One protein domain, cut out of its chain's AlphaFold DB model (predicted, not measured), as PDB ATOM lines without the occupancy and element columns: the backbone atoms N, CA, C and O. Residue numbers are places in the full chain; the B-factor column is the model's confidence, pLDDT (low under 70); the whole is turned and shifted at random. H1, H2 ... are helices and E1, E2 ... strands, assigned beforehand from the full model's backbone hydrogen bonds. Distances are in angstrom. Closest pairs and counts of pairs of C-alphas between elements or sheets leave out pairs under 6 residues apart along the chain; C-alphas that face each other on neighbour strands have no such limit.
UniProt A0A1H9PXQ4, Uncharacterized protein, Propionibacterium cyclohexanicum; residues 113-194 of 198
ATOM      1  N   ALA A 113     185.601 195.505 123.426       90.75
ATOM      2  CA  ALA A 113     184.760 196.428 122.674       90.75
ATOM      3  C   ALA A 113     183.348 195.866 122.535       90.75
ATOM      4  O   ALA A 113     183.096 194.703 122.849       90.75
ATOM      5  N   VAL A 114     182.433 196.692 122.043       90.25
ATOM      6  CA  VAL A 114     181.058 196.299 121.766       90.25
ATOM      7  C   VAL A 114     180.852 196.198 120.262       90.25
ATOM      8  O   VAL A 114     181.044 197.168 119.532       90.25
ATOM      9  N   ALA A 115     180.452 195.022 119.796       88.50
ATOM     10  CA  ALA A 115     179.967 194.799 118.445       88.50
ATOM     11  C   ALA A 115     178.442 194.948 118.422       88.50
ATOM     12  O   ALA A 115     177.740 194.345 119.233       88.50
ATOM     13  N   VAL A 116     177.931 195.738 117.490       86.56
ATOM     14  CA  VAL A 116     176.507 196.007 117.293       86.56
ATOM     15  C   VAL A 116     176.131 195.546 115.896       86.56
ATOM     16  O   VAL A 116     176.750 195.970 114.922       86.56
ATOM     17  N   GLN A 117     175.121 194.692 115.798       85.25
ATOM     18  CA  GLN A 117     174.510 194.327 114.532       85.25
ATOM     19  C   GLN A 117     173.293 195.213 114.279       85.25
ATOM     20  O   GLN A 117     172.385 195.249 115.110       85.25
ATOM     21  N   MET A 118     173.252 195.890 113.138       82.31
ATOM     22  CA  MET A 118     172.142 196.734 112.703       82.31
ATOM     23  C   MET A 118     171.172 195.933 111.824       82.31
ATOM     24  O   MET A 118     171.589 195.120 111.000       82.31
ATOM     25  N   GLY A 119     169.869 196.146 112.006       74.38
ATOM     26  CA  GLY A 119     168.815 195.565 111.176       74.38
ATOM     27  C   GLY A 119     168.517 196.385 109.916       74.38
ATOM     28  O   GLY A 119     168.693 197.600 109.895       74.38
ATOM     29  N   GLY A 120     168.001 195.713 108.879       65.69
ATOM     30  CA  GLY A 120     167.531 196.331 107.629       65.69
ATOM     31  C   GLY A 120     168.603 196.512 106.546       65.69
ATOM     32  O   GLY A 120     169.787 196.260 106.762       65.69
ATOM     33  N   THR A 121     168.186 196.949 105.348       53.19
ATOM     34  CA  THR A 121     169.100 197.518 104.344       53.19
ATOM     35  C   THR A 121     169.613 198.833 104.903       53.19
ATOM     36  O   THR A 121     168.968 199.871 104.760       53.19
ATOM     37  N   PHE A 122     170.733 198.769 105.608       48.59
ATOM     38  CA  PHE A 122     171.418 199.945 106.105       48.59
ATOM     39  C   PHE A 122     171.941 200.725 104.893       48.59
ATOM     40  O   PHE A 122     173.046 200.495 104.407       48.59
ATOM     41  N   GLU A 123     171.126 201.631 104.356       49.97
ATOM     42  CA  GLU A 123     171.672 202.749 103.605       49.97
ATOM     43  C   GLU A 123     172.363 203.635 104.640       49.97
ATOM     44  O   GLU A 123     171.697 204.095 105.571       49.97
ATOM     45  N   PRO A 124     173.686 203.850 104.545       48.59
ATOM     46  CA  PRO A 124     174.424 204.630 105.520       48.59
ATOM     47  C   PRO A 124     174.087 206.116 105.343       48.59
ATOM     48  O   PRO A 124     174.924 206.919 104.942       48.59
ATOM     49  N   SER A 125     172.854 206.512 105.655       50.31
ATOM     50  CA  SER A 125     172.582 207.876 106.078       50.31
ATOM     51  C   SER A 125     173.037 207.950 107.527       50.31
ATOM     52  O   SER A 125     172.283 207.739 108.473       50.31
ATOM     53  N   TRP A 126     174.353 208.126 107.684       52.22
ATOM     54  CA  TRP A 126     174.986 208.397 108.966       52.22
ATOM     55  C   TRP A 126     174.141 209.455 109.674       52.22
ATOM     56  O   TRP A 126     173.994 210.546 109.117       52.22
ATOM     57  N   PRO A 127     173.536 209.151 110.836       45.94
ATOM     58  CA  PRO A 127     172.717 210.134 111.510       45.94
ATOM     59  C   PRO A 127     173.611 211.336 111.790       45.94
ATOM     60  O   PRO A 127     174.657 211.192 112.427       45.94
ATOM     61  N   ASP A 128     173.223 212.500 111.273       48.69
ATOM     62  CA  ASP A 128     173.853 213.769 111.606       48.69
ATOM     63  C   ASP A 128     173.775 213.929 113.129       48.69
ATOM     64  O   ASP A 128     172.732 214.213 113.718       48.69
ATOM     65  N   GLY A 129     174.884 213.627 113.796       48.31
ATOM     66  CA  GLY A 129     174.921 213.492 115.237       48.31
ATOM     67  C   GLY A 129     176.262 212.945 115.691       48.31
ATOM     68  O   GLY A 129     176.807 212.016 115.106       48.31
ATOM     69  N   LYS A 130     176.785 213.515 116.778       48.88
ATOM     70  CA  LYS A 130     178.109 213.272 117.384       48.88
ATOM     71  C   LYS A 130     178.496 211.794 117.629       48.88
ATOM     72  O   LYS A 130     179.621 211.540 118.042       48.88
ATOM     73  N   LEU A 131     177.607 210.831 117.390       49.84
ATOM     74  CA  LEU A 131     177.741 209.407 117.711       49.84
ATOM     75  C   LEU A 131     178.184 208.521 116.529       49.84
ATOM     76  O   LEU A 131     178.647 207.410 116.774       49.84
ATOM     77  N   SER A 132     178.160 209.012 115.281       50.84
ATOM     78  CA  SER A 132     178.845 208.360 114.141       50.84
ATOM     79  C   SER A 132     180.365 208.259 114.341       50.84
ATOM     80  O   SER A 132     181.033 207.464 113.691       50.84
ATOM     81  N   SER A 133     180.905 209.019 115.299       53.56
ATOM     82  CA  SER A 133     182.300 208.952 115.730       53.56
ATOM     83  C   SER A 133     182.625 207.766 116.645       53.56
ATOM     84  O   SER A 133     183.778 207.631 117.030       53.56
ATOM     85  N   VAL A 134     181.648 206.935 117.038       63.78
ATOM     86  CA  VAL A 134     181.849 205.888 118.059       63.78
ATOM     87  C   VAL A 134     181.828 204.478 117.479       63.78
ATOM     88  O   VAL A 134     182.424 203.593 118.082       63.78
ATOM     89  N   LEU A 135     181.200 204.250 116.322       70.12
ATOM     90  CA  LEU A 135     181.164 202.941 115.671       70.12
ATOM     91  C   LEU A 135     181.841 202.961 114.302       70.12
ATOM     92  O   LEU A 135     181.615 203.877 113.514       70.12
ATOM     93  N   LEU A 136     182.583 201.902 113.985       70.12
ATOM     94  CA  LEU A 136     183.071 201.633 112.634       70.12
ATOM     95  C   LEU A 136     182.466 200.341 112.079       70.12
ATOM     96  O   LEU A 136     182.393 199.364 112.827       70.12
ATOM     97  N   PRO A 137     182.096 200.291 110.785       69.44
ATOM     98  CA  PRO A 137     181.753 199.040 110.121       69.44
ATOM     99  C   PRO A 137     182.887 198.026 110.285       69.44
ATOM    100  O   PRO A 137     184.058 198.353 110.078       69.44
ATOM    101  N   LEU A 138     182.538 196.799 110.663       69.38
ATOM    102  CA  LEU A 138     183.494 195.706 110.839       69.38
ATOM    103  C   LEU A 138     184.059 195.224 109.498       69.38
ATOM    104  O   LEU A 138     185.215 194.812 109.437       69.38
ATOM    105  N   MET A 139     183.265 195.317 108.430       59.81
ATOM    106  CA  MET A 139     183.642 194.938 107.071       59.81
ATOM    107  C   MET A 139     183.412 196.106 106.114       59.81
ATOM    108  O   MET A 139     182.390 196.792 106.156       59.81
ATOM    109  N   HIS A 140     184.368 196.338 105.215       55.09
ATOM    110  CA  HIS A 140     184.213 197.355 104.181       55.09
ATOM    111  C   HIS A 140     183.101 196.933 103.207       55.09
ATOM    112  O   HIS A 140     183.263 195.961 102.475       55.09
ATOM    113  N   GLY A 141     181.981 197.659 103.211       53.34
ATOM    114  CA  GLY A 141     180.833 197.402 102.333       53.34
ATOM    115  C   GLY A 141     179.703 196.568 102.948       53.34
ATOM    116  O   GLY A 141     178.639 196.503 102.340       53.34
ATOM    117  N   ASP A 142     179.887 196.003 104.149       62.06
ATOM    118  CA  ASP A 142     178.811 195.369 104.923       62.06
ATOM    119  C   ASP A 142     178.585 196.138 106.239       62.06
ATOM    120  O   ASP A 142     179.327 195.966 107.212       62.06
ATOM    121  N   PRO A 143     177.580 197.028 106.273       63.94
ATOM    122  CA  PRO A 143     177.257 197.831 107.447       63.94
ATOM    123  C   PRO A 143     176.444 197.075 108.505       63.94
ATOM    124  O   PRO A 143     176.094 197.662 109.529       63.94
ATOM    125  N   SER A 144     176.098 195.804 108.271       74.94
ATOM    126  CA  SER A 144     175.256 195.056 109.202       74.94
ATOM    127  C   SER A 144     175.928 194.863 110.553       74.94
ATOM    128  O   SER A 144     175.225 194.766 111.547       74.94
ATOM    129  N   TRP A 145     177.262 194.872 110.617       78.75
ATOM    130  CA  TRP A 145     178.026 194.789 111.855       78.75
ATOM    131  C   TRP A 145     178.953 195.988 112.023       78.75
ATOM    132  O   TRP A 145     179.790 196.290 111.173       78.75
ATOM    133  N   CYS A 146     178.859 196.615 113.187       80.81
ATOM    134  CA  CYS A 146     179.660 197.752 113.595       80.81
ATOM    135  C   CYS A 146     180.365 197.468 114.924       80.81
ATOM    136  O   CYS A 146     179.863 196.720 115.757       80.81
ATOM    137  N   LEU A 147     181.520 198.085 115.151       84.50
ATOM    138  CA  LEU A 147     182.325 197.917 116.356       84.50
ATOM    139  C   LEU A 147     182.565 199.256 117.040       84.50
ATOM    140  O   LEU A 147     182.899 200.236 116.374       84.50
ATOM    141  N   SER A 148     182.469 199.281 118.368       85.12
ATOM    142  CA  SER A 148     182.839 200.447 119.160       85.12
ATOM    143  C   SER A 148     184.322 200.775 119.029       85.12
ATOM    144  O   SER A 148     185.198 199.920 119.167       85.12
ATOM    145  N   LEU A 149     184.605 202.055 118.799       82.00
ATOM    146  CA  LEU A 149     185.948 202.619 118.857       82.00
ATOM    147  C   LEU A 149     186.474 202.678 120.285       82.00
ATOM    148  O   LEU A 149     187.674 202.525 120.503       82.00
ATOM    149  N   ILE A 150     185.575 202.896 121.247       84.00
ATOM    150  CA  ILE A 150     185.918 202.864 122.664       84.00
ATOM    151  C   ILE A 150     186.332 201.436 123.018       84.00
ATOM    152  O   ILE A 150     185.621 200.472 122.706       84.00
ATOM    153  N   ARG A 151     187.501 201.337 123.653       88.19
ATOM    154  CA  ARG A 151     188.024 200.120 124.262       88.19
ATOM    155  C   ARG A 151     187.844 200.209 125.768       88.19
ATOM    156  O   ARG A 151     188.033 201.274 126.353       88.19
ATOM    157  N   HIS A 152     187.466 199.093 126.365       91.00
ATOM    158  CA  HIS A 152     187.254 198.953 127.798       91.00
ATOM    159  C   HIS A 152     188.316 198.019 128.356       91.00
ATOM    160  O   HIS A 152     188.606 197.004 127.731       91.00
ATOM    161  N   GLU A 153     188.884 198.362 129.508       91.75
ATOM    162  CA  GLU A 153     189.956 197.584 130.144       91.75
ATOM    163  C   GLU A 153     189.436 196.339 130.878       91.75
ATOM    164  O   GLU A 153     190.215 195.476 131.283       91.75
ATOM    165  N   ASP A 154     188.119 196.230 131.040       93.06
ATOM    166  CA  ASP A 154     187.459 195.131 131.725       93.06
ATOM    167  C   ASP A 154     186.094 194.808 131.094       93.06
ATOM    168  O   ASP A 154     185.486 195.609 130.369       93.06
ATOM    169  N   TYR A 155     185.614 193.599 131.380       95.38
ATOM    170  CA  TYR A 155     184.368 193.084 130.826       95.38
ATOM    171  C   TYR A 155     183.124 193.806 131.366       95.38
ATOM    172  O   TYR A 155     182.161 193.982 130.620       95.38
ATOM    173  N   PHE A 156     183.128 194.260 132.625       95.88
ATOM    174  CA  PHE A 156     181.980 194.944 133.231       95.88
ATOM    175  C   PHE A 156     181.721 196.289 132.557       95.88
ATOM    176  O   PHE A 156     180.585 196.584 132.183       95.88
ATOM    177  N   SER A 157     182.780 197.067 132.333       93.56
ATOM    178  CA  SER A 157     182.723 198.326 131.598       93.56
ATOM    179  C   SER A 157     182.161 198.123 130.188       93.56
ATOM    180  O   SER A 157     181.268 198.857 129.762       93.56
ATOM    181  N   ALA A 158     182.621 197.092 129.470       94.19
ATOM    182  CA  ALA A 158     182.102 196.779 128.139       94.19
ATOM    183  C   ALA A 158     180.633 196.318 128.164       94.19
ATOM    184  O   ALA A 158     179.849 196.729 127.309       94.19
ATOM    185  N   ALA A 159     180.239 195.502 129.147       95.12
ATOM    186  CA  ALA A 159     178.860 195.040 129.318       95.12
ATOM    187  C   ALA A 159     177.899 196.203 129.610       95.12
ATOM    188  O   ALA A 159     176.819 196.268 129.023       95.12
ATOM    189  N   ALA A 160     178.313 197.172 130.432       93.62
ATOM    190  CA  ALA A 160     177.533 198.381 130.684       93.62
ATOM    191  C   ALA A 160     177.271 199.166 129.388       93.62
ATOM    192  O   ALA A 160     176.131 199.530 129.093       93.62
ATOM    193  N   TRP A 161     178.299 199.359 128.556       92.25
ATOM    194  CA  TRP A 161     178.135 200.007 127.253       92.25
ATOM    195  C   TRP A 161     177.285 199.190 126.280       92.25
ATOM    196  O   TRP A 161     176.494 199.767 125.534       92.25
ATOM    197  N   ALA A 162     177.379 197.862 126.312       92.44
ATOM    198  CA  ALA A 162     176.526 196.992 125.513       92.44
ATOM    199  C   ALA A 162     175.038 197.145 125.873       92.44
ATOM    200  O   ALA A 162     174.197 197.212 124.975       92.44
ATOM    201  N   VAL A 163     174.706 197.282 127.162       92.19
ATOM    202  CA  VAL A 163     173.339 197.610 127.602       92.19
ATOM    203  C   VAL A 163     172.913 198.974 127.061       92.19
ATOM    204  O   VAL A 163     171.842 199.092 126.472       92.19
ATOM    205  N   VAL A 164     173.766 199.998 127.175       88.69
ATOM    206  CA  VAL A 164     173.462 201.346 126.665       88.69
ATOM    207  C   VAL A 164     173.184 201.338 125.160       88.69
ATOM    208  O   VAL A 164     172.231 201.980 124.719       88.69
ATOM    209  N   PHE A 165     173.982 200.617 124.368       86.88
ATOM    210  CA  PHE A 165     173.758 200.510 122.925       86.88
ATOM    211  C   PHE A 165     172.442 199.803 122.598       86.88
ATOM    212  O   PHE A 165     171.705 200.285 121.741       86.88
ATOM    213  N   ARG A 166     172.120 198.716 123.308       86.25
ATOM    214  CA  ARG A 166     170.869 197.967 123.119       86.25
ATOM    215  C   ARG A 166     169.633 198.826 123.401       86.25
ATOM    216  O   ARG A 166     168.673 198.768 122.647       86.25
ATOM    217  N   GLU A 167     169.670 199.636 124.455       84.12
ATOM    218  CA  GLU A 167     168.532 200.480 124.853       84.12
ATOM    219  C   GLU A 167     168.394 201.745 123.991       84.12
ATOM    220  O   GLU A 167     167.292 202.252 123.790       84.12
ATOM    221  N   ARG A 168     169.507 202.294 123.480       82.88
ATOM    222  CA  ARG A 168     169.483 203.551 122.711       82.88
ATOM    223  C   ARG A 168     169.319 203.377 121.207       82.88
ATOM    224  O   ARG A 168     168.887 204.331 120.560       82.88
ATOM    225  N   TRP A 169     169.661 202.221 120.645       78.56
ATOM    226  CA  TRP A 169     169.502 201.962 119.216       78.56
ATOM    227  C   TRP A 169     168.431 200.926 118.946       78.56
ATOM    228  O   TRP A 169     168.676 199.727 118.982       78.56
ATOM    229  N   THR A 170     167.251 201.417 118.578       75.94
ATOM    230  CA  THR A 170     166.099 200.591 118.197       75.94
ATOM    231  C   THR A 170     166.358 199.722 116.968       75.94
ATOM    232  O   THR A 170     165.708 198.694 116.813       75.94
ATOM    233  N   ASP A 171     167.309 200.117 116.118       80.12
ATOM    234  CA  ASP A 171     167.697 199.363 114.920       80.12
ATOM    235  C   ASP A 171     168.761 198.293 115.215       80.12
ATOM    236  O   ASP A 171     169.085 197.491 114.338       80.12
ATOM    237  N   ALA A 172     169.325 198.261 116.429       82.56
ATOM    238  CA  ALA A 172     170.261 197.219 116.821       82.56
ATOM    239  C   ALA A 172     169.506 195.898 117.018       82.56
ATOM    240  O   ALA A 172     168.696 195.748 117.930       82.56
ATOM    241  N   VAL A 173     169.803 194.913 116.174       86.81
ATOM    242  CA  VAL A 173     169.222 193.565 116.262       86.81
ATOM    243  C   VAL A 173     170.077 192.627 117.110       86.81
ATOM    244  O   VAL A 173     169.586 191.615 117.607       86.81
ATOM    245  N   ASN A 174     171.360 192.952 117.296       86.06
ATOM    246  CA  ASN A 174     172.267 192.213 118.167       86.06
ATOM    247  C   ASN A 174     173.301 193.155 118.793       86.06
ATOM    248  O   ASN A 174     173.762 194.087 118.142       86.06
ATOM    249  N   VAL A 175     173.701 192.901 120.037       89.12
ATOM    250  CA  VAL A 175     174.774 193.644 120.715       89.12
ATOM    251  C   VAL A 175     175.600 192.668 121.537       89.12
ATOM    252  O   VAL A 175     175.043 191.945 122.366       89.12
ATOM    253  N   ARG A 176     176.919 192.654 121.317       90.81
ATOM    254  CA  ARG A 176     177.851 191.705 121.932       90.81
ATOM    255  C   ARG A 176     179.110 192.388 122.446       90.81
ATOM    256  O   ARG A 176     179.720 193.178 121.735       90.81
ATOM    257  N   VAL A 177     179.562 192.006 123.633       91.69
ATOM    258  CA  VAL A 177     180.918 192.297 124.111       91.69
ATOM    259  C   VAL A 177     181.902 191.332 123.450       91.69
ATOM    260  O   VAL A 177     181.687 190.120 123.416       91.69
ATOM    261  N   VAL A 178     182.993 191.870 122.914       88.94
ATOM    262  CA  VAL A 178     184.044 191.115 122.223       88.94
ATOM    263  C   VAL A 178     185.417 191.497 122.760       88.94
ATOM    264  O   VAL A 178     185.680 192.665 123.038       88.94
ATOM    265  N   SER A 179     186.313 190.514 122.881       86.12
ATOM    266  CA  SER A 179     187.732 190.777 123.139       86.12
ATOM    267  C   SER A 179     188.344 191.455 121.915       86.12
ATOM    268  O   SER A 179     188.319 190.897 120.817       86.12
ATOM    269  N   ALA A 180     188.892 192.654 122.100       77.00
ATOM    270  CA  ALA A 180     189.514 193.447 121.050       77.00
ATOM    271  C   ALA A 180     190.801 192.801 120.518       77.00
ATOM    272  O   ALA A 180     191.103 192.911 119.332       77.00
ATOM    273  N   VAL A 181     191.513 192.061 121.372       72.25
ATOM    274  CA  VAL A 181     192.736 191.328 121.008       72.25
ATOM    275  C   VAL A 181     192.415 190.112 120.136       72.25
ATOM    276  O   VAL A 181     193.190 189.738 119.256       72.25
ATOM    277  N   GLU A 182     191.249 189.497 120.344       67.44
ATOM    278  CA  GLU A 182     190.795 188.347 119.558       67.44
ATOM    279  C   GLU A 182     190.049 188.739 118.283       67.44
ATOM    280  O   GLU A 182     189.781 187.858 117.467       67.44
ATOM    281  N   LEU A 183     189.734 190.025 118.077       65.25
ATOM    282  CA  LEU A 183     188.987 190.492 116.906       65.25
ATOM    283  C   LEU A 183     189.555 189.974 115.579       65.25
ATOM    284  O   LEU A 183     188.761 189.442 114.814       65.25
ATOM    285  N   PRO A 184     190.876 189.987 115.304       58.53
ATOM    286  CA  PRO A 184     191.386 189.449 114.041       58.53
ATOM    287  C   PRO A 184     191.072 187.956 113.839       58.53
ATOM    288  O   PRO A 184     190.810 187.531 112.720       58.53
ATOM    289  N   ARG A 185     191.057 187.155 114.917       53.38
ATOM    290  CA  ARG A 185     190.739 185.713 114.862       53.38
ATOM    291  C   ARG A 185     189.236 185.448 114.839       53.38
ATOM    292  O   ARG A 185     188.780 184.584 114.101       53.38
ATOM    293  N   ARG A 186     188.457 186.189 115.632       52.53
ATOM    294  CA  ARG A 186     186.993 186.084 115.653       52.53
ATOM    295  C   ARG A 186     186.359 186.630 114.384       52.53
ATOM    296  O   ARG A 186     185.324 186.112 114.008       52.53
ATOM    297  N   MET A 187     186.969 187.611 113.714       57.84
ATOM    298  CA  MET A 187     186.550 188.047 112.380       57.84
ATOM    299  C   MET A 187     186.614 186.885 111.393       57.84
ATOM    300  O   MET A 187     185.668 186.697 110.650       57.84
ATOM    301  N   GLN A 188     187.658 186.055 111.449       51.19
ATOM    302  CA  GLN A 188     187.771 184.882 110.582       51.19
ATOM    303  C   GLN A 188     186.646 183.862 110.839       51.19
ATOM    304  O   GLN A 188     186.016 183.406 109.899       51.19
ATOM    305  N   ILE A 189     186.313 183.605 112.108       53.41
ATOM    306  CA  ILE A 189     185.220 182.690 112.488       53.41
ATOM    307  C   ILE A 189     183.836 183.282 112.168       53.41
ATOM    308  O   ILE A 189     182.985 182.585 111.633       53.41
ATOM    309  N   LEU A 190     183.601 184.574 112.442       51.28
ATOM    310  CA  LEU A 190     182.360 185.253 112.049       51.28
ATOM    311  C   LEU A 190     182.193 185.250 110.526       51.28
ATOM    312  O   LEU A 190     181.074 185.115 110.057       51.28
ATOM    313  N   MET A 191     183.281 185.387 109.763       50.41
ATOM    314  CA  MET A 191     183.261 185.274 108.303       50.41
ATOM    315  C   MET A 191     182.926 183.856 107.824       50.41
ATOM    316  O   MET A 191     182.271 183.729 106.793       50.41
ATOM    317  N   ASP A 192     183.335 182.822 108.565       50.56
ATOM    318  CA  ASP A 192     183.056 181.415 108.246       50.56
ATOM    319  C   ASP A 192     181.615 180.991 108.612       50.56
ATOM    320  O   ASP A 192     181.031 180.152 107.928       50.56
ATOM    321  N   ASP A 193     181.018 181.596 109.648       45.00
ATOM    322  CA  ASP A 193     179.632 181.346 110.091       45.00
ATOM    323  C   ASP A 193     178.581 182.226 109.375       45.00
ATOM    324  O   ASP A 193     177.371 182.039 109.559       45.00
ATOM    325  N   LEU A 194     179.004 183.196 108.556       45.97
ATOM    326  CA  LEU A 194     178.093 183.963 107.706       45.97
ATOM    327  C   LEU A 194     177.616 183.080 106.540       45.97
ATOM    328  O   LEU A 194     178.438 182.441 105.880       45.97
TER     329      LEU A 194
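Overview. This is residues 113 to 194 of the 198 residues of an uncharacterized protein of Propionibacterium cyclohexanicum (UniProt A0A1H9PXQ4). A strongly twisted sheet of four strands has one helix, H1, packed lengthwise on one face over E1 and E4, while a second helix, H2, sits beside the strands at the sheet's level. A long loop, residues 119 to 134, joins E1 to E2, and its residues 125 to 132 stick out. The printed part has 82 residues with E1, E2, E3, H1, E4 and H2 along the chain; the sheet's order is E2, E3, E1, E4, all antiparallel, and the class is mixed, helices and strands. The whole is compact and rounded, with a radius of gyration of the C-alphas of 12.4 A and spans of 30 by 29 by 19 A.

Along the chain. E1, residues 113 to 118, begins at C-alpha 113 (184.760, 196.428, 122.674) and is 16.1 A long. E2 holds residues 135 to 139, 12.0 A, and E3 residues 142 to 148, 15.6 A. H1, residues 155 to 168, is 19.9 A long and begins at C-alpha 155 (184.368, 193.084, 130.826). E4 holds residues 172 to 179, 19.7 A. H2, residues 183 to 193, is 14.8 A long and ends at C-alpha 193 (179.632, 181.346, 110.091).

Arrangement. E1 is an inner strand, antiparallel to E4 at 157 degrees, with N 115 and O 176 2.8 A apart, within hydrogen-bond range. E1 is antiparallel to E3 at 152 degrees, with N 116 and O 146 at 2.8 A. E2 and E3 form a hairpin at 134 degrees, with N 138 and O 145 at 2.8 A. E2 and E4 are the edge strands, and they are apart. H1 is on the sheet at a height of 8.4 A, over E1 and E4, and runs along the strands, at 18 degrees to E1 on the local plane. The closest C-alphas of H1 and E4 are those of Ala 162 and Val 175, 6.1 A. E3, H1 and E4 form a split strand-helix-strand unit, two strands running the same way with E1 between them in the sheet, and its crossover is right-handed. H2 stands at the sheet's level, at a height of 1.8 A, but only just, on a local plane fitted to 6 C-alphas of the sheet. H1 and H2 are apart. Every O i to N i+4 pair is within hydrogen-bond range in H1, and 6 of 7 in H2.

Size, cuts and confidence. The C-alphas farthest apart, those of Gly 129 and Asp 192, are 33.8 A from each other. The printed part has no cut. The link from E1 to E2 is long, at 16 residues. The mean pLDDT of the printed part is 72.5, with residues 120 to 134, 137 to 143 and 182 to 194 under 70.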